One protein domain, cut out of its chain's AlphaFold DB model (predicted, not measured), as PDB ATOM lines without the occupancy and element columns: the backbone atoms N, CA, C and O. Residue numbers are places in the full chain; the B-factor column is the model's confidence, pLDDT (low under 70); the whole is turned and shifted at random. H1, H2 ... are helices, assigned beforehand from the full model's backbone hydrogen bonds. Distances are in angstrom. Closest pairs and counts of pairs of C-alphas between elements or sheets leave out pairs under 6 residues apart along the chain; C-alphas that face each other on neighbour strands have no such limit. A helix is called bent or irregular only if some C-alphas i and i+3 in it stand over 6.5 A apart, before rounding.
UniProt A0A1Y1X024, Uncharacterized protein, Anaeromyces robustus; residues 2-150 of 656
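What this domain is: This is residues 2 to 150 of the 656 residues of an uncharacterized protein of Anaeromyces robustus (UniProt A0A1Y1X024). Two helical lobes sit end to end along the long axis, joined where H6 touches H7. The first holds the hairpins H2-H3 and H5-H6, with H1 and the short H4; the second holds the hairpins H7-H8 and H10-H11, with the short H9, and at its far end H12 makes a corner with H11. The printed part has 149 residues with twelve named helices, H1 to H12 in chain order, and no named strand; its class is all helix. The whole is compact, with a radius of gyration of the C-alphas of 16.8 A, and only just elongated, spanning 55 by 28 by 27 A.

How they stand to each other: H6, residues 59 to 72, is the hub and touches five helices. With residues 65 to 69 alone it touches H5, residues 49 to 56, in a helical hairpin at a shallow tilt of 14 degrees; the closest C-alphas, of Ser 53 and Ile 65, are 6.1 A apart. H2, residues 11 to 22, and H3, residues 25 to 35, form another hairpin, at 16 degrees, with C-alphas 19 and 28 closest at 5.9 A. H2, H3 and H6 make a bundle, a group of helices gathered together. H4, residues 39 to 42, touches H6, with C-alphas 39 and 72 closest at 5.1 A. H1, residues 2 to 7, only just touches H2, with 3 pairs of C-alphas within 8 A, and only at the corner; C-alphas 7 and 13 are closest at 6.5 A. H6 also touches H7, residues 74 to 84, with residues 69 to 71 of H6 alone, at a steep tilt of 46 degrees, opposite ways; the C-alphas of Thr 70 and Gly 77 are closest at 3.6 A. H7 and H8, residues 88 to 97, form a hairpin at 21 degrees, with C-alphas 82 and 91 closest at 5.4 A. H10, residues 112 to 121, and H11, residues 127 to 136, form one at 9 degrees, with C-alphas 116 and 130 closest at 5.5 A. These four make an up and down bundle, each running against the one before. H9, residues 102 to 105, only just touches H11, with 3 pairs within 8 A; C-alphas 102 and 136 are closest at 5.9 A. H12, residues 139 to 149, touches H11 only at the corner, with C-alphas 135 and 142 closest at 5.3 A. Every O i to N i+4 pair is within hydrogen-bond range in H1, H2, H3, H5, H7, H8, H10, H11 and H12; in H6 8 of 10 are, and H4 and H9 are too short for such a pair.

Where its parts are: H1 begins at C-alpha 2 (37.468, 43.364, 101.933). H6 is 20.5 A long and irregular, C-alphas 60 and 63 being 8.3 A apart; H2 is 16.4 A long. H12 ends at C-alpha 149 (69.228, 7.318, 116.653).

The domain as a whole: The farthest C-alphas, of Lys 11 and Lys 150, are 55.4 A apart. The printed part has no cut, and no link is long. Its mean pLDDT is 83.9; residues 2 to 8 and 58 to 61 are under 70.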
ATOM      1  N   LYS A   2      36.196  43.539 102.686       63.12
ATOM      2  CA  LYS A   2      37.468  43.364 101.933       63.12
ATOM      3  C   LYS A   2      37.652  41.959 101.318       63.12
ATOM      4  O   LYS A   2      37.802  41.846 100.112       63.12
ATOM      5  N   MET A   3      37.517  40.888 102.111       60.62
ATOM      6  CA  MET A   3      37.601  39.497 101.611       60.62
ATOM      7  C   MET A   3      36.526  39.138 100.575       60.62
ATOM      8  O   MET A   3      36.784  38.308  99.717       60.62
ATOM      9  N   PHE A   4      35.340  39.756 100.648       66.50
ATOM     10  CA  PHE A   4      34.255  39.535  99.686       66.50
ATOM     11  C   PHE A   4      34.544  40.229  98.350       66.50
ATOM     12  O   PHE A   4      34.296  39.660  97.296       66.50
ATOM     13  N   ILE A   5      35.105  41.440  98.380       62.12
ATOM     14  CA  ILE A   5      35.514  42.162  97.168       62.12
ATOM     15  C   ILE A   5      36.656  41.404  96.477       62.12
ATOM     16  O   ILE A   5      36.577  41.110  95.290       62.12
ATOM     17  N   LEU A   6      37.664  40.984  97.244       62.97
ATOM     18  CA  LEU A   6      38.821  40.247  96.728       62.97
ATOM     19  C   LEU A   6      38.465  38.852  96.199       62.97
ATOM     20  O   LEU A   6      39.043  38.406  95.209       62.97
ATOM     21  N   SER A   7      37.487  38.173  96.811       60.00
ATOM     22  CA  SER A   7      36.994  36.874  96.340       60.00
ATOM     23  C   SER A   7      36.176  36.954  95.049       60.00
ATOM     24  O   SER A   7      35.966  35.931  94.414       60.00
ATOM     25  N   ASN A   8      35.705  38.140  94.653       69.31
ATOM     26  CA  ASN A   8      34.879  38.329  93.456       69.31
ATOM     27  C   ASN A   8      35.566  39.209  92.394       69.31
ATOM     28  O   ASN A   8      34.897  39.839  91.581       69.31
ATOM     29  N   TYR A   9      36.900  39.279  92.424       76.94
ATOM     30  CA  TYR A   9      37.685  40.197  91.593       76.94
ATOM     31  C   TYR A   9      37.768  39.790  90.109       76.94
ATOM     32  O   TYR A   9      37.796  40.653  89.237       76.94
ATOM     33  N   SER A  10      37.762  38.489  89.807       84.50
ATOM     34  CA  SER A  10      37.699  37.963  88.438       84.50
ATOM     35  C   SER A  10      36.603  36.913  88.315       84.50
ATOM     36  O   SER A  10      36.237  36.265  89.301       84.50
ATOM     37  N   LYS A  11      36.087  36.724  87.096       84.56
ATOM     38  CA  LYS A  11      35.068  35.706  86.817       84.56
ATOM     39  C   LYS A  11      35.578  34.312  87.190       84.56
ATOM     40  O   LYS A  11      34.870  33.553  87.838       84.56
ATOM     41  N   GLU A  12      36.839  34.030  86.890       86.44
ATOM     42  CA  GLU A  12      37.507  32.770  87.200       86.44
ATOM     43  C   GLU A  12      37.563  32.507  88.709       86.44
ATOM     44  O   GLU A  12      37.287  31.395  89.158       86.44
ATOM     45  N   ARG A  13      37.876  33.533  89.511       86.88
ATOM     46  CA  ARG A  13      37.924  33.419  90.973       86.88
ATOM     47  C   ARG A  13      36.529  33.203  91.564       86.88
ATOM     48  O   ARG A  13      36.389  32.391  92.476       86.88
ATOM     49  N   ILE A  14      35.509  33.883  91.033       86.50
ATOM     50  CA  ILE A  14      34.102  33.693  91.429       86.50
ATOM     51  C   ILE A  14      33.658  32.261  91.148       86.50
ATOM     52  O   ILE A  14      33.124  31.602  92.041       86.50
ATOM     53  N   ASP A  15      33.899  31.786  89.925       88.00
ATOM     54  CA  ASP A  15      33.503  30.455  89.476       88.00
ATOM     55  C   ASP A  15      34.151  29.393  90.375       88.00
ATOM     56  O   ASP A  15      33.450  28.584  90.982       88.00
ATOM     57  N   ILE A  16      35.468  29.478  90.594       86.00
ATOM     58  CA  ILE A  16      36.200  28.559  91.475       86.00
ATOM     59  C   ILE A  16      35.668  28.613  92.913       86.00
ATOM     60  O   ILE A  16      35.432  27.572  93.523       86.00
ATOM     61  N   ILE A  17      35.415  29.796  93.472       85.12
ATOM     62  CA  ILE A  17      34.881  29.927  94.835       85.12
ATOM     63  C   ILE A  17      33.473  29.348  94.967       85.12
ATOM     64  O   ILE A  17      33.156  28.759  96.002       85.12
ATOM     65  N   ASN A  18      32.627  29.503  93.954       86.12
ATOM     66  CA  ASN A  18      31.288  28.927  93.958       86.12
ATOM     67  C   ASN A  18      31.347  27.399  93.901       86.12
ATOM     68  O   ASN A  18      30.692  26.750  94.714       86.12
ATOM     69  N   LEU A  19      32.201  26.829  93.045       86.88
ATOM     70  CA  LEU A  19      32.450  25.382  92.996       86.88
ATOM     71  C   LEU A  19      32.943  24.852  94.349       86.88
ATOM     72  O   LEU A  19      32.470  23.832  94.853       86.88
ATOM     73  N   ILE A  20      33.832  25.607  94.994       84.62
ATOM     74  CA  ILE A  20      34.365  25.292  96.317       84.62
ATOM     75  C   ILE A  20      33.283  25.340  97.408       84.62
ATOM     76  O   ILE A  20      33.213  24.439  98.244       84.62
ATOM     77  N   LYS A  21      32.417  26.362  97.404       83.00
ATOM     78  CA  LYS A  21      31.283  26.476  98.340       83.00
ATOM     79  C   LYS A  21      30.260  25.359  98.147       83.00
ATOM     80  O   LYS A  21      29.708  24.881  99.136       83.00
ATOM     81  N   ASN A  22      30.039  24.951  96.901       85.88
ATOM     82  CA  ASN A  22      29.121  23.875  96.534       85.88
ATOM     83  C   ASN A  22      29.701  22.477  96.808       85.88
ATOM     84  O   ASN A  22      28.965  21.498  96.751       85.88
ATOM     85  N   ASN A  23      30.994  22.382  97.151       83.06
ATOM     86  CA  ASN A  23      31.716  21.129  97.372       83.06
ATOM     87  C   ASN A  23      31.701  20.178  96.155       83.06
ATOM     88  O   ASN A  23      31.792  18.960  96.327       83.06
ATOM     89  N   ASP A  24      31.600  20.711  94.933       85.56
ATOM     90  CA  ASP A  24      31.652  19.905  93.710       85.56
ATOM     91  C   ASP A  24      33.098  19.772  93.216       85.56
ATOM     92  O   ASP A  24      33.602  20.531  92.387       85.56
ATOM     93  N   ILE A  25      33.799  18.790  93.780       86.75
ATOM     94  CA  ILE A  25      35.205  18.520  93.465       86.75
ATOM     95  C   ILE A  25      35.414  18.084  92.006       86.75
ATOM     96  O   ILE A  25      36.481  18.322  91.444       86.75
ATOM     97  N   ASN A  26      34.428  17.421  91.395       87.12
ATOM     98  CA  ASN A  26      34.548  16.899  90.037       87.12
ATOM     99  C   ASN A  26      34.387  18.029  89.029       87.12
ATOM    100  O   ASN A  26      35.168  18.126  88.084       87.12
ATOM    101  N   GLU A  27      33.427  18.920  89.266       90.19
ATOM    102  CA  GLU A  27      33.273  20.124  88.465       90.19
ATOM    103  C   GLU A  27      34.478  21.057  88.637       90.19
ATOM    104  O   GLU A  27      35.000  21.556  87.643       90.19
ATOM    105  N   LEU A  28      35.017  21.191  89.856       87.81
ATOM    106  CA  LEU A  28      36.256  21.933  90.099       87.81
ATOM    107  C   LEU A  28      37.446  21.359  89.309       87.81
ATOM    108  O   LEU A  28      38.161  22.112  88.652       87.81
ATOM    109  N   LYS A  29      37.635  20.033  89.308       86.50
ATOM    110  CA  LYS A  29      38.665  19.353  88.497       86.50
ATOM    111  C   LYS A  29      38.488  19.631  87.006       86.50
ATOM    112  O   LYS A  29      39.436  20.030  86.333       86.50
ATOM    113  N   ASN A  30      37.272  19.435  86.500       88.44
ATOM    114  CA  ASN A  30      36.949  19.659  85.093       88.44
ATOM    115  C   ASN A  30      37.162  21.123  84.696       88.44
ATOM    116  O   ASN A  30      37.603  21.392  83.581       88.44
ATOM    117  N   TYR A  31      36.886  22.059  85.608       88.25
ATOM    118  CA  TYR A  31      37.104  23.483  85.395       88.25
ATOM    119  C   TYR A  31      38.586  23.792  85.152       88.25
ATOM    120  O   TYR A  31      38.909  24.417  84.142       88.25
ATOM    121  N   PHE A  32      39.490  23.298  86.008       83.62
ATOM    122  CA  PHE A  32      40.935  23.494  85.829       83.62
ATOM    123  C   PHE A  32      41.472  22.827  84.557       83.62
ATOM    124  O   PHE A  32      42.231  23.455  83.824       83.62
ATOM    125  N   VAL A  33      41.014  21.610  84.233       83.19
ATOM    126  CA  VAL A  33      41.401  20.912  82.989       83.19
ATOM    127  C   VAL A  33      40.938  21.679  81.750       83.19
ATOM    128  O   VAL A  33      41.692  21.838  80.796       83.19
ATOM    129  N   LYS A  34      39.698  22.178  81.752       88.62
ATOM    130  CA  LYS A  34      39.124  22.906  80.612       88.62
ATOM    131  C   LYS A  34      39.788  24.265  80.386       88.62
ATOM    132  O   LYS A  34      39.788  24.756  79.259       88.62
ATOM    133  N   LYS A  35      40.256  24.908  81.456       84.62
ATOM    134  CA  LYS A  35      40.808  26.267  81.424       84.62
ATOM    135  C   LYS A  35      42.329  26.323  81.331       84.62
ATOM    136  O   LYS A  35      42.828  27.424  81.134       84.62
ATOM    137  N   ASP A  36      43.011  25.182  81.436       81.25
ATOM    138  CA  ASP A  36      44.475  25.079  81.468       81.25
ATOM    139  C   ASP A  36      45.092  26.057  82.482       81.25
ATOM    140  O   ASP A  36      45.866  26.950  82.150       81.25
ATOM    141  N   PHE A  37      44.630  25.949  83.729       75.38
ATOM    142  CA  PHE A  37      44.924  26.903  84.797       75.38
ATOM    143  C   PHE A  37      45.372  26.159  86.059       75.38
ATOM    144  O   PHE A  37      44.970  25.015  86.283       75.38
ATOM    145  N   GLU A  38      46.161  26.800  86.918       77.56
ATOM    146  CA  GLU A  38      46.554  26.269  88.224       77.56
ATOM    147  C   GLU A  38      45.989  27.124  89.372       77.56
ATOM    148  O   GLU A  38      45.654  28.298  89.217       77.56
ATOM    149  N   PHE A  39      45.896  26.559  90.581       79.56
ATOM    150  CA  PHE A  39      45.450  27.314  91.763       79.56
ATOM    151  C   PHE A  39      46.339  28.530  92.071       79.56
ATOM    152  O   PHE A  39      45.844  29.537  92.578       79.56
ATOM    153  N   LYS A  40      47.627  28.479  91.716       78.25
ATOM    154  CA  LYS A  40      48.547  29.613  91.874       78.25
ATOM    155  C   LYS A  40      48.133  30.819  91.029       78.25
ATOM    156  O   LYS A  40      48.353  31.946  91.453       78.25
ATOM    157  N   ASP A  41      47.490  30.589  89.887       80.94
ATOM    158  CA  ASP A  41      47.176  31.634  88.918       80.94
ATOM    159  C   ASP A  41      45.943  32.459  89.357       80.94
ATOM    160  O   ASP A  41      45.736  33.577  88.889       80.94
ATOM    161  N   ILE A  42      45.135  31.950  90.304       81.06
ATOM    162  CA  ILE A  42      44.072  32.731  90.969       81.06
ATOM    163  C   ILE A  42      44.547  33.398  92.261       81.06
ATOM    164  O   ILE A  42      43.772  34.164  92.844       81.06
ATOM    165  N   ASN A  43      45.755  33.106  92.740       81.56
ATOM    166  CA  ASN A  43      46.308  33.728  93.937       81.56
ATOM    167  C   ASN A  43      46.992  35.053  93.559       81.56
ATOM    168  O   ASN A  43      47.712  35.130  92.572       81.56
ATOM    169  N   ASP A  44      46.785  36.094  94.360       81.38
ATOM    170  CA  ASP A  44      47.496  37.371  94.252       81.38
ATOM    171  C   ASP A  44      47.952  37.844  95.646       81.38
ATOM    172  O   ASP A  44      47.880  37.095  96.628       81.38
ATOM    173  N   GLU A  45      48.480  39.065  95.754       79.56
ATOM    174  CA  GLU A  45      48.962  39.602  97.035       79.56
ATOM    175  C   GLU A  45      47.854  39.755  98.090       79.56
ATOM    176  O   GLU A  45      48.126  39.676  99.292       79.56
ATOM    177  N   ASP A  46      46.607  39.929  97.655       79.69
ATOM    178  CA  ASP A  46      45.450  40.201  98.498       79.69
ATOM    179  C   ASP A  46      44.535  38.971  98.683       79.69
ATOM    180  O   ASP A  46      43.765  38.902  99.649       79.69
ATOM    181  N   PHE A  47      44.616  37.973  97.801       79.56
ATOM    182  CA  PHE A  47      43.769  36.788  97.786       79.56
ATOM    183  C   PHE A  47      44.575  35.494  97.668       79.56
ATOM    184  O   PHE A  47      45.359  35.294  96.746       79.56
ATOM    185  N   ASN A  48      44.284  34.551  98.565       82.31
ATOM    186  CA  ASN A  48      44.797  33.192  98.478       82.31
ATOM    187  C   ASN A  48      43.668  32.178  98.670       82.31
ATOM    188  O   ASN A  48      42.945  32.214  99.672       82.31
ATOM    189  N   ILE A  49      43.547  31.255  97.720       83.38
ATOM    190  CA  ILE A  49      42.461  30.284  97.665       83.38
ATOM    191  C   ILE A  49      42.503  29.272  98.814       83.38
ATOM    192  O   ILE A  49      41.447  28.913  99.334       83.38
ATOM    193  N   ILE A  50      43.689  28.871  99.284       81.19
ATOM    194  CA  ILE A  50      43.847  27.987 100.451       81.19
ATOM    195  C   ILE A  50      43.348  28.708 101.704       81.19
ATOM    196  O   ILE A  50      42.495  28.183 102.423       81.19
ATOM    197  N   ARG A  51      43.809  29.943 101.940       76.69
ATOM    198  CA  ARG A  51      43.373  30.756 103.086       76.69
ATOM    199  C   ARG A  51      41.869  31.013 103.044       76.69
ATOM    200  O   ARG A  51      41.198  30.875 104.065       76.69
ATOM    201  N   TYR A  52      41.334  31.363 101.875       82.25
ATOM    202  CA  TYR A  52      39.899  31.540 101.676       82.25
ATOM    203  C   TYR A  52      39.130  30.269 102.047       82.25
ATOM    204  O   TYR A  52      38.145  30.344 102.787       82.25
ATOM    205  N   SER A  53      39.612  29.119 101.577       81.75
ATOM    206  CA  SER A  53      38.950  27.830 101.747       81.75
ATOM    207  C   SER A  53      38.980  27.338 103.191       81.75
ATOM    208  O   SER A  53      37.972  26.855 103.695       81.75
ATOM    209  N   ILE A  54      40.093  27.529 103.901       74.12
ATOM    210  CA  ILE A  54      40.205  27.179 105.323       74.12
ATOM    211  C   ILE A  54      39.275  28.047 106.187       74.12
ATOM    212  O   ILE A  54      38.679  27.548 107.137       74.12
ATOM    213  N   VAL A  55      39.143  29.342 105.873       76.81
ATOM    214  CA  VAL A  55      38.396  30.302 106.708       76.81
ATOM    215  C   VAL A  55      36.886  30.255 106.465       76.81
ATOM    216  O   VAL A  55      36.111  30.388 107.410       76.81
ATOM    217  N   ASN A  56      36.448  30.116 105.211       71.69
ATOM    218  CA  ASN A  56      35.059  30.405 104.832       71.69
ATOM    219  C   ASN A  56      34.194  29.165 104.592       71.69
ATOM    220  O   ASN A  56      32.992  29.294 104.360       71.69
ATOM    221  N   ILE A  57      34.773  27.968 104.636       71.88
ATOM    222  CA  ILE A  57      34.066  26.740 104.284       71.88
ATOM    223  C   ILE A  57      33.765  25.935 105.547       71.88
ATOM    224  O   ILE A  57      34.652  25.573 106.316       71.88
ATOM    225  N   LYS A  58      32.480  25.623 105.753       62.34
ATOM    226  CA  LYS A  58      32.021  24.748 106.841       62.34
ATOM    227  C   LYS A  58      32.466  23.294 106.605       62.34
ATOM    228  O   LYS A  58      32.694  22.882 105.474       62.34
ATOM    229  N   ASN A  59      32.493  22.492 107.674       57.81
ATOM    230  CA  ASN A  59      32.963  21.093 107.745       57.81
ATOM    231  C   ASN A  59      32.543  20.123 106.610       57.81
ATOM    232  O   ASN A  59      33.153  19.060 106.500       57.81
ATOM    233  N   GLY A  60      31.536  20.449 105.793       52.72
ATOM    234  CA  GLY A  60      31.061  19.632 104.674       52.72
ATOM    235  C   GLY A  60      32.006  19.560 103.467       52.72
ATOM    236  O   GLY A  60      32.003  18.536 102.797       52.72
ATOM    237  N   ALA A  61      32.867  20.562 103.219       69.56
ATOM    238  CA  ALA A  61      33.710  20.596 102.009       69.56
ATOM    239  C   ALA A  61      35.173  20.143 102.196       69.56
ATOM    240  O   ALA A  61      36.083  20.565 101.478       69.56
ATOM    241  N   LYS A  62      35.430  19.252 103.165       70.50
ATOM    242  CA  LYS A  62      36.789  18.767 103.489       70.50
ATOM    243  C   LYS A  62      37.521  18.141 102.295       70.50
ATOM    244  O   LYS A  62      38.734  18.282 102.201       70.50
ATOM    245  N   GLN A  63      36.811  17.443 101.406       73.75
ATOM    246  CA  GLN A  63      37.418  16.829 100.218       73.75
ATOM    247  C   GLN A  63      37.904  17.893  99.229       73.75
ATOM    248  O   GLN A  63      39.019  17.794  98.722       73.75
ATOM    249  N   THR A  64      37.110  18.945  99.037       78.88
ATOM    250  CA  THR A  64      37.450  20.069  98.165       78.88
ATOM    251  C   THR A  64      38.614  20.885  98.727       78.88
ATOM    252  O   THR A  64      39.568  21.150  98.004       78.88
ATOM    253  N   ILE A  65      38.628  21.182 100.033       77.81
ATOM    254  CA  ILE A  65      39.776  21.841 100.693       77.81
ATOM    255  C   ILE A  65      41.056  21.013 100.536       77.81
ATOM    256  O   ILE A  65      42.100  21.554 100.177       77.81
ATOM    257  N   ASN A  66      40.979  19.701 100.782       73.12
ATOM    258  CA  ASN A  66      42.126  18.809 100.631       73.12
ATOM    259  C   ASN A  66      42.657  18.820  99.192       73.12
ATOM    260  O   ASN A  66      43.865  18.901  99.003       73.12
ATOM    261  N   TYR A  67      41.768  18.788  98.197       82.06
ATOM    262  CA  TYR A  67      42.139  18.855  96.785       82.06
ATOM    263  C   TYR A  67      42.859  20.158  96.431       82.06
ATOM    264  O   TYR A  67      43.915  20.110  95.807       82.06
ATOM    265  N   ILE A  68      42.349  21.302  96.895       82.06
ATOM    266  CA  ILE A  68      42.992  22.611  96.689       82.06
ATOM    267  C   ILE A  68      44.404  22.610  97.285       82.06
ATOM    268  O   ILE A  68      45.360  22.995  96.619       82.06
ATOM    269  N   ILE A  69      44.555  22.132  98.525       76.38
ATOM    270  CA  ILE A  69      45.849  22.092  99.220       76.38
ATOM    271  C   ILE A  69      46.860  21.193  98.492       76.38
ATOM    272  O   ILE A  69      48.037  21.550  98.417       76.38
ATOM    273  N   THR A  70      46.437  20.031  97.979       74.56
ATOM    274  CA  THR A  70      47.348  19.082  97.317       74.56
ATOM    275  C   THR A  70      47.699  19.476  95.884       74.56
ATOM    276  O   THR A  70      48.796  19.161  95.429       74.56
ATOM    277  N   HIS A  71      46.815  20.188  95.179       77.44
ATOM    278  CA  HIS A  71      47.015  20.557  93.774       77.44
ATOM    279  C   HIS A  71      47.699  21.918  93.581       77.44
ATOM    280  O   HIS A  71      48.312  22.129  92.542       77.44
ATOM    281  N   ASP A  72      47.660  22.814  94.573       77.81
ATOM    282  CA  ASP A  72      48.358  24.112  94.526       77.81
ATOM    283  C   ASP A  72      49.894  23.970  94.567       77.81
ATOM    284  O   ASP A  72      50.626  24.782  94.010       77.81
ATOM    285  N   ASN A  73      50.407  22.894  95.173       81.56
ATOM    286  CA  ASN A  73      51.828  22.557  95.141       81.56
ATOM    287  C   ASN A  73      52.001  21.040  95.015       81.56
ATOM    288  O   ASN A  73      51.823  20.299  95.979       81.56
ATOM    289  N   LYS A  74      52.410  20.574  93.828       83.12
ATOM    290  CA  LYS A  74      52.553  19.141  93.519       83.12
ATOM    291  C   LYS A  74      53.472  18.396  94.497       83.12
ATOM    292  O   LYS A  74      53.184  17.257  94.858       83.12
ATOM    293  N   ARG A  75      54.567  19.022  94.958       86.81
ATOM    294  CA  ARG A  75      55.477  18.417  95.953       86.81
ATOM    295  C   ARG A  75      54.782  18.261  97.306       86.81
ATOM    296  O   ARG A  75      54.849  17.190  97.901       86.81
ATOM    297  N   ARG A  76      54.069  19.297  97.758       90.44
ATOM    298  CA  ARG A  76      53.250  19.273  98.980       90.44
ATOM    299  C   ARG A  76      52.151  18.217  98.899       90.44
ATOM    300  O   ARG A  76      52.002  17.449  99.844       90.44
ATOM    301  N   GLY A  77      51.422  18.153  97.784       85.81
ATOM    302  CA  GLY A  77      50.382  17.154  97.548       85.81
ATOM    303  C   GLY A  77      50.906  15.735  97.695       85.81
ATOM    304  O   GLY A  77      50.408  14.980  98.520       85.81
ATOM    305  N   ASN A  78      52.011  15.427  97.016       90.44
ATOM    306  CA  ASN A  78      52.648  14.115  97.083       90.44
ATOM    307  C   ASN A  78      53.107  13.707  98.494       90.44
ATOM    308  O   ASN A  78      53.101  12.515  98.813       90.44
ATOM    309  N   VAL A  79      53.548  14.663  99.320       94.31
ATOM    310  CA  VAL A  79      53.900  14.410 100.727       94.31
ATOM    311  C   VAL A  79      52.640  14.156 101.551       94.31
ATOM    312  O   VAL A  79      52.595  13.183 102.295       94.31
ATOM    313  N   ILE A  80      51.601  14.982 101.391       92.00
ATOM    314  CA  ILE A  80      50.322  14.828 102.100       92.00
ATOM    315  C   ILE A  80      49.655  13.492 101.769       92.00
ATOM    316  O   ILE A  80      49.173  12.819 102.678       92.00
ATOM    317  N   ASP A  81      49.644  13.090 100.501       90.25
ATOM    318  CA  ASP A  81      49.027  11.835 100.078       90.25
ATOM    319  C   ASP A  81      49.704  10.642 100.767       90.25
ATOM    320  O   ASP A  81      49.019   9.787 101.324       90.25
ATOM    321  N   ARG A  82      51.040  10.651 100.858       95.38
ATOM    322  CA  ARG A  82      51.823   9.641 101.597       95.38
ATOM    323  C   ARG A  82      51.679   9.731 103.109       95.38
ATOM    324  O   ARG A  82      51.754   8.724 103.795       95.38
ATOM    325  N   MET A  83      51.439  10.916 103.663       94.75
ATOM    326  CA  MET A  83      51.062  11.007 105.074       94.75
ATOM    327  C   MET A  83      49.747  10.253 105.327       94.75
ATOM    328  O   MET A  83      49.618   9.570 106.337       94.75
ATOM    329  N   ILE A  84      48.782  10.367 104.409       91.88
ATOM    330  CA  ILE A  84      47.448   9.761 104.525       91.88
ATOM    331  C   ILE A  84      47.479   8.237 104.316       91.88
ATOM    332  O   ILE A  84      46.623   7.551 104.880       91.88
ATOM    333  N   THR A  85      48.463   7.681 103.595       94.19
ATOM    334  CA  THR A  85      48.618   6.214 103.476       94.19
ATOM    335  C   THR A  85      48.943   5.544 104.810       94.19
ATOM    336  O   THR A  85      48.714   4.348 104.954       94.19
ATOM    337  N   ASN A  86      49.408   6.307 105.810       93.62
ATOM    338  CA  ASN A  86      49.863   5.806 107.108       93.62
ATOM    339  C   ASN A  86      51.037   4.817 107.037       93.62
ATOM    340  O   ASN A  86      51.349   4.172 108.037       93.62
ATOM    341  N   ASP A  87      51.730   4.751 105.898       94.06
ATOM    342  CA  ASP A  87      52.978   4.015 105.741       94.06
ATOM    343  C   ASP A  87      54.166   4.957 105.985       94.06
ATOM    344  O   ASP A  87      54.593   5.737 105.127       94.06
ATOM    345  N   ILE A  88      54.708   4.901 107.202       93.12
ATOM    346  CA  ILE A  88      55.849   5.728 107.601       93.12
ATOM    347  C   ILE A  88      57.114   5.413 106.792       93.12
ATOM    348  O   ILE A  88      57.936   6.306 106.581       93.12
ATOM    349  N   ILE A  89      57.288   4.164 106.347       92.44
ATOM    350  CA  ILE A  89      58.463   3.732 105.585       92.44
ATOM    351  C   ILE A  89      58.385   4.339 104.184       92.44
ATOM    352  O   ILE A  89      59.359   4.931 103.718       92.44
ATOM    353  N   GLU A  90      57.216   4.266 103.545       95.94
ATOM    354  CA  GLU A  90      56.971   4.891 102.245       95.94
ATOM    355  C   GLU A  90      57.200   6.411 102.297       95.94
ATOM    356  O   GLU A  90      57.908   6.970 101.453       95.94
ATOM    357  N   LEU A  91      56.646   7.084 103.311       95.50
ATOM    358  CA  LEU A  91      56.795   8.527 103.483       95.50
ATOM    359  C   LEU A  91      58.264   8.939 103.700       95.50
ATOM    360  O   LEU A  91      58.718   9.901 103.072       95.50
ATOM    361  N   LYS A  92      59.007   8.208 104.545       92.94
ATOM    362  CA  LYS A  92      60.450   8.417 104.775       92.94
ATOM    363  C   LYS A  92      61.237   8.289 103.478       92.94
ATOM    364  O   LYS A  92      61.908   9.239 103.077       92.94
ATOM    365  N   ASN A  93      61.070   7.163 102.783       93.81
ATOM    366  CA  ASN A  93      61.747   6.890 101.520       93.81
ATOM    367  C   ASN A  93      61.443   7.970 100.477       93.81
ATOM    368  O   ASN A  93      62.328   8.382  99.735       93.81
ATOM    369  N   TYR A  94      60.202   8.460 100.409       95.19
ATOM    370  CA  TYR A  94      59.839   9.510  99.463       95.19
ATOM    371  C   TYR A  94      60.536  10.840  99.757       95.19
ATOM    372  O   TYR A  94      61.080  11.449  98.834       95.19
ATOM    373  N   ILE A  95      60.525  11.288 101.016       91.88
ATOM    374  CA  ILE A  95      61.175  12.541 101.418       91.88
ATOM    375  C   ILE A  95      62.685  12.472 101.171       91.88
ATOM    376  O   ILE A  95      63.239  13.408 100.591       91.88
ATOM    377  N   GLU A  96      63.326  11.358 101.533       88.88
ATOM    378  CA  GLU A  96      64.763  11.139 101.336       88.88
ATOM    379  C   GLU A  96      65.133  11.066  99.846       88.88
ATOM    380  O   GLU A  96      65.954  11.852  99.379       88.88
ATOM    381  N   ASN A  97      64.473  10.204  99.063       93.50
ATOM    382  CA  ASN A  97      64.801   9.995  97.644       93.50
ATOM    383  C   ASN A  97      64.576  11.239  96.772       93.50
ATOM    384  O   ASN A  97      65.152  11.346  95.691       93.50
ATOM    385  N   ASN A  98      63.727  12.170  97.213       93.38
ATOM    386  CA  ASN A  98      63.419  13.399  96.479       93.38
ATOM    387  C   ASN A  98      64.084  14.647  97.087       93.38
ATOM    388  O   ASN A  98      63.786  15.752  96.633       93.38
ATOM    389  N   ASN A  99      64.963  14.492  98.088       90.12
ATOM    390  CA  ASN A  99      65.632  15.591  98.795       90.12
ATOM    391  C   ASN A  99      64.653  16.692  99.252       90.12
ATOM    392  O   ASN A  99      64.890  17.885  99.050       90.12
ATOM    393  N   ILE A 100      63.508  16.299  99.818       88.75
ATOM    394  CA  ILE A 100      62.463  17.249 100.212       88.75
ATOM    395  C   ILE A 100      62.836  17.897 101.544       88.75
ATOM    396  O   ILE A 100      62.828  17.247 102.589       88.75
ATOM    397  N   ILE A 101      63.071  19.209 101.527       87.62
ATOM    398  CA  ILE A 101      63.150  20.017 102.743       87.62
ATOM    399  C   ILE A 101      61.714  20.357 103.161       87.62
ATOM    400  O   ILE A 101      61.013  21.099 102.479       87.62
ATOM    401  N   VAL A 102      61.238  19.785 104.272       89.50
ATOM    402  CA  VAL A 102      59.826  19.900 104.689       89.50
ATOM    403  C   VAL A 102      59.409  21.351 104.969       89.50
ATOM    404  O   VAL A 102      58.241  21.689 104.779       89.50
ATOM    405  N   THR A 103      60.337  22.242 105.336       87.31
ATOM    406  CA  THR A 103      60.060  23.687 105.457       87.31
ATOM    407  C   THR A 103      59.652  24.332 104.140       87.31
ATOM    408  O   THR A 103      58.802  25.219 104.150       87.31
ATOM    409  N   ASP A 104      60.183  23.853 103.016       89.19
ATOM    410  CA  ASP A 104      59.907  24.393 101.678       89.19
ATOM    411  C   ASP A 104      58.514  23.987 101.179       89.19
ATOM    412  O   ASP A 104      58.027  24.478 100.160       89.19
ATOM    413  N   LEU A 105      57.839  23.092 101.910       87.94
ATOM    414  CA  LEU A 105      56.432  22.783 101.689       87.94
ATOM    415  C   LEU A 105      55.515  23.875 102.240       87.94
ATOM    416  O   LEU A 105      54.327  23.850 101.916       87.94
ATOM    417  N   ASN A 106      56.012  24.808 103.055       85.56
ATOM    418  CA  ASN A 106      55.228  25.939 103.543       85.56
ATOM    419  C   ASN A 106      55.180  27.081 102.527       85.56
ATOM    420  O   ASN A 106      56.102  27.290 101.747       85.56
ATOM    421  N   ASP A 107      54.112  27.867 102.591       82.62
ATOM    422  CA  ASP A 107      54.020  29.168 101.932       82.62
ATOM    423  C   ASP A 107      53.281  30.165 102.843       82.62
ATOM    424  O   ASP A 107      53.021  29.884 104.016       82.62
ATOM    425  N   LYS A 108      52.933  31.351 102.324       73.12
ATOM    426  CA  LYS A 108      52.210  32.388 103.085       73.12
ATOM    427  C   LYS A 108      50.856  31.917 103.647       73.12
ATOM    428  O   LYS A 108      50.319  32.563 104.542       73.12
ATOM    429  N   CYS A 109      50.278  30.847 103.107       71.56
ATOM    430  CA  CYS A 109      48.909  30.404 103.359       71.56
ATOM    431  C   CYS A 109      48.794  28.934 103.785       71.56
ATOM    432  O   CYS A 109      47.717  28.511 104.209       71.56
ATOM    433  N   PHE A 110      49.887  28.176 103.735       79.38
ATOM    434  CA  PHE A 110      49.955  26.793 104.171       79.38
ATOM    435  C   PHE A 110      51.157  26.538 105.080       79.38
ATOM    436  O   PHE A 110      52.292  26.904 104.778       79.38
ATOM    437  N   ASN A 111      50.901  25.822 106.176       84.75
ATOM    438  CA  ASN A 111      51.929  25.330 107.079       84.75
ATOM    439  C   ASN A 111      51.757  23.815 107.285       84.75
ATOM    440  O   ASN A 111      50.770  23.369 107.878       84.75
ATOM    441  N   ILE A 112      52.737  23.030 106.826       90.62
ATOM    442  CA  ILE A 112      52.706  21.562 106.831       90.62
ATOM    443  C   ILE A 112      52.584  20.983 108.240       90.62
ATOM    444  O   ILE A 112      51.872  20.002 108.436       90.62
ATOM    445  N   THR A 113      53.191  21.623 109.246       88.88
ATOM    446  CA  THR A 113      53.087  21.177 110.645       88.88
ATOM    447  C   THR A 113      51.687  21.393 111.202       88.88
ATOM    448  O   THR A 113      51.116  20.499 111.826       88.88
ATOM    449  N   THR A 114      51.086  22.552 110.909       85.31
ATOM    450  CA  THR A 114      49.707  22.864 111.314       85.31
ATOM    451  C   THR A 114      48.733  21.891 110.658       85.31
ATOM    452  O   THR A 114      47.822  21.376 111.307       85.31
ATOM    453  N   TYR A 115      48.964  21.579 109.383       87.31
ATOM    454  CA  TYR A 115      48.136  20.644 108.639       87.31
ATOM    455  C   TYR A 115      48.303  19.191 109.114       87.31
ATOM    456  O   TYR A 115      47.305  18.497 109.291       87.31
ATOM    457  N   ALA A 116      49.524  18.739 109.417       90.31
ATOM    458  CA  ALA A 116      49.765  17.422 110.011       90.31
ATOM    459  C   ALA A 116      49.027  17.259 111.353       90.31
ATOM    460  O   ALA A 116      48.375  16.242 111.586       90.31
ATOM    461  N   ILE A 117      49.049  18.284 112.213       84.06
ATOM    462  CA  ILE A 117      48.286  18.295 113.472       84.06
ATOM    463  C   ILE A 117      46.780  18.192 113.200       84.06
ATOM    464  O   ILE A 117      46.088  17.414 113.857       84.06
ATOM    465  N   PHE A 118      46.265  18.942 112.224       84.00
ATOM    466  CA  PHE A 118      44.860  18.862 111.819       84.00
ATOM    467  C   PHE A 118      44.469  17.457 111.332       84.00
ATOM    468  O   PHE A 118      43.429  16.934 111.744       84.00
ATOM    469  N   LEU A 119      45.299  16.832 110.491       85.75
ATOM    470  CA  LEU A 119      45.074  15.473 109.999       85.75
ATOM    471  C   LEU A 119      45.073  14.455 111.144       85.75
ATOM    472  O   LEU A 119      44.195  13.594 111.185       85.75
ATOM    473  N   TYR A 120      46.000  14.584 112.094       88.75
ATOM    474  CA  TYR A 120      46.075  13.719 113.270       88.75
ATOM    475  C   TYR A 120      44.843  13.864 114.171       88.75
ATOM    476  O   TYR A 120      44.202  12.870 114.502       88.75
ATOM    477  N   ASN A 121      44.449  15.100 114.496       81.75
ATOM    478  CA  ASN A 121      43.249  15.375 115.297       81.75
ATOM    479  C   ASN A 121      41.959  14.915 114.599       81.75
ATOM    480  O   ASN A 121      40.942  14.706 115.251       81.75
ATOM    481  N   SER A 122      41.997  14.762 113.274       82.50
ATOM    482  CA  SER A 122      40.904  14.211 112.470       82.50
ATOM    483  C   SER A 122      40.999  12.690 112.275       82.50
ATOM    484  O   SER A 122      40.259  12.159 111.451       82.50
ATOM    485  N   HIS A 123      41.920  12.005 112.964       89.44
ATOM    486  CA  HIS A 123      42.206  10.569 112.835       89.44
ATOM    487  C   HIS A 123      42.542  10.106 111.406       89.44
ATOM    488  O   HIS A 123      42.310   8.954 111.051       89.44
ATOM    489  N   LYS A 124      43.086  10.999 110.567       88.00
ATOM    490  CA  LYS A 124      43.484  10.675 109.185       88.00
ATOM    491  C   LYS A 124      44.914  10.159 109.080       88.00
ATOM    492  O   LYS A 124      45.225   9.454 108.127       88.00
ATOM    493  N   ILE A 125      45.767  10.533 110.030       93.06
ATOM    494  CA  ILE A 125      47.150  10.061 110.104       93.06
ATOM    495  C   ILE A 125      47.473   9.527 111.500       93.06
ATOM    496  O   ILE A 125      46.889   9.985 112.488       93.06
ATOM    497  N   THR A 126      48.418   8.595 111.599       93.25
ATOM    498  CA  THR A 126      48.928   8.081 112.874       93.25
ATOM    499  C   THR A 126      49.766   9.130 113.612       93.25
ATOM    500  O   THR A 126      50.211  10.139 113.051       93.25
ATOM    501  N   CYS A 127      50.003   8.894 114.908       87.06
ATOM    502  CA  CYS A 127      50.905   9.734 115.700       87.06
ATOM    503  C   CYS A 127      52.330   9.722 115.129       87.06
ATOM    504  O   CYS A 127      52.977  10.766 115.110       87.06
ATOM    505  N   GLU A 128      52.768   8.574 114.604       88.31
ATOM    506  CA  GLU A 128      54.099   8.378 114.031       88.31
ATOM    507  C   GLU A 128      54.335   9.259 112.793       88.31
ATOM    508  O   GLU A 128      55.336   9.971 112.729       88.31
ATOM    509  N   ILE A 129      53.380   9.307 111.853       93.81
ATOM    510  CA  ILE A 129      53.454  10.188 110.672       93.81
ATOM    511  C   ILE A 129      53.522  11.660 111.093       93.81
ATOM    512  O   ILE A 129      54.349  12.425 110.590       93.81
ATOM    513  N   LYS A 130      52.654  12.068 112.029       92.06
ATOM    514  CA  LYS A 130      52.643  13.438 112.559       92.06
ATOM    515  C   LYS A 130      54.004  13.786 113.162       92.06
ATOM    516  O   LYS A 130      54.560  14.827 112.829       92.06
ATOM    517  N   GLU A 131      54.533  12.943 114.046       84.19
ATOM    518  CA  GLU A 131      55.825  13.171 114.700       84.19
ATOM    519  C   GLU A 131      56.965  13.253 113.686       84.19
ATOM    520  O   GLU A 131      57.778  14.169 113.776       84.19
ATOM    521  N   PHE A 132      56.974  12.389 112.671       88.94
ATOM    522  CA  PHE A 132      57.967  12.430 111.603       88.94
ATOM    523  C   PHE A 132      57.976  13.764 110.840       88.94
ATOM    524  O   PHE A 132      59.028  14.390 110.719       88.94
ATOM    525  N   ILE A 133      56.813  14.264 110.406       92.06
ATOM    526  CA  ILE A 133      56.722  15.574 109.736       92.06
ATOM    527  C   ILE A 133      57.209  16.702 110.649       92.06
ATOM    528  O   ILE A 133      57.934  17.593 110.208       92.06
ATOM    529  N   MET A 134      56.851  16.649 111.933       83.75
ATOM    530  CA  MET A 134      57.309  17.627 112.918       83.75
ATOM    531  C   MET A 134      58.833  17.587 113.125       83.75
ATOM    532  O   MET A 134      59.429  18.622 113.411       83.75
ATOM    533  N   ILE A 135      59.462  16.414 113.004       81.12
ATOM    534  CA  ILE A 135      60.918  16.238 113.086       81.12
ATOM    535  C   ILE A 135      61.603  16.814 111.845       81.12
ATOM    536  O   ILE A 135      62.562  17.566 111.982       81.12
ATOM    537  N   CYS A 136      61.112  16.488 110.649       84.56
ATOM    538  CA  CYS A 136      61.695  16.955 109.391       84.56
ATOM    539  C   CYS A 136      61.510  18.458 109.152       84.56
ATOM    540  O   CYS A 136      62.266  19.050 108.386       84.56
ATOM    541  N   PHE A 137      60.510  19.077 109.785       85.25
ATOM    542  CA  PHE A 137      60.259  20.510 109.663       85.25
ATOM    543  C   PHE A 137      61.348  21.379 110.308       85.25
ATOM    544  O   PHE A 137      61.559  22.506 109.881       85.25
ATOM    545  N   ASP A 138      62.051  20.888 111.325       80.88
ATOM    546  CA  ASP A 138      63.149  21.621 111.952       80.88
ATOM    547  C   ASP A 138      64.465  20.907 111.623       80.88
ATOM    548  O   ASP A 138      64.737  19.810 112.107       80.88
ATOM    549  N   ILE A 139      65.288  21.528 110.773       80.06
ATOM    550  CA  ILE A 139      66.568  20.963 110.314       80.06
ATOM    551  C   ILE A 139      67.490  20.642 111.500       80.06
ATOM    552  O   ILE A 139      68.163  19.605 111.494       80.06
ATOM    553  N   ASN A 140      67.489  21.478 112.546       81.00
ATOM    554  CA  ASN A 140      68.285  21.235 113.749       81.00
ATOM    555  C   ASN A 140      67.747  20.025 114.511       81.00
ATOM    556  O   ASN A 140      68.514  19.172 114.963       81.00
ATOM    557  N   LYS A 141      66.420  19.905 114.598       83.12
ATOM    558  CA  LYS A 141      65.757  18.769 115.237       83.12
ATOM    559  C   LYS A 141      66.018  17.459 114.509       83.12
ATOM    560  O   LYS A 141      66.374  16.471 115.149       83.12
ATOM    561  N   SER A 142      65.857  17.450 113.190       83.50
ATOM    562  CA  SER A 142      66.141  16.289 112.350       83.50
ATOM    563  C   SER A 142      67.595  15.843 112.512       83.50
ATOM    564  O   SER A 142      67.856  14.660 112.740       83.50
ATOM    565  N   SER A 143      68.532  16.797 112.518       89.00
ATOM    566  CA  SER A 143      69.957  16.525 112.731       89.00
ATOM    567  C   SER A 143      70.223  15.897 114.103       89.00
ATOM    568  O   SER A 143      70.851  14.843 114.180       89.00
ATOM    569  N   ILE A 144      69.697  16.479 115.186       92.44
ATOM    570  CA  ILE A 144      69.855  15.941 116.548       92.44
ATOM    571  C   ILE A 144      69.258  14.544 116.669       92.44
ATOM    572  O   ILE A 144      69.911  13.644 117.192       92.44
ATOM    573  N   ILE A 145      68.042  14.339 116.167       91.38
ATOM    574  CA  ILE A 145      67.366  13.041 116.240       91.38
ATOM    575  C   ILE A 145      68.126  11.987 115.444       91.38
ATOM    576  O   ILE A 145      68.313  10.880 115.948       91.38
ATOM    577  N   SER A 146      68.639  12.335 114.262       91.56
ATOM    578  CA  SER A 146      69.483  11.435 113.473       91.56
ATOM    579  C   SER A 146      70.736  11.021 114.251       91.56
ATOM    580  O   SER A 146      71.057   9.834 114.310       91.56
ATOM    581  N   LEU A 147      71.416  11.972 114.900       96.19
ATOM    582  CA  LEU A 147      72.602  11.695 115.718       96.19
ATOM    583  C   LEU A 147      72.269  10.835 116.950       96.19
ATOM    584  O   LEU A 147      73.033   9.928 117.282       96.19
ATOM    585  N   ILE A 148      71.121  11.075 117.594       96.25
ATOM    586  CA  ILE A 148      70.613  10.272 118.718       96.25
ATOM    587  C   ILE A 148      70.328   8.832 118.275       96.25
ATOM    588  O   ILE A 148      70.824   7.894 118.896       96.25
ATOM    589  N   GLN A 149      69.578   8.641 117.186       93.94
ATOM    590  CA  GLN A 149      69.228   7.318 116.653       93.94
ATOM    591  C   GLN A 149      70.464   6.528 116.210       93.94
ATOM    592  O   GLN A 149      70.551   5.323 116.437       93.94
ATOM    593  N   LYS A 150      71.457   7.211 115.627       96.00
ATOM    594  CA  LYS A 150      72.744   6.614 115.237       96.00
ATOM    595  C   LYS A 150      73.709   6.419 116.414       96.00
ATOM    596  O   LYS A 150      74.788   5.870 116.218       96.00
TER     597      LYS A 150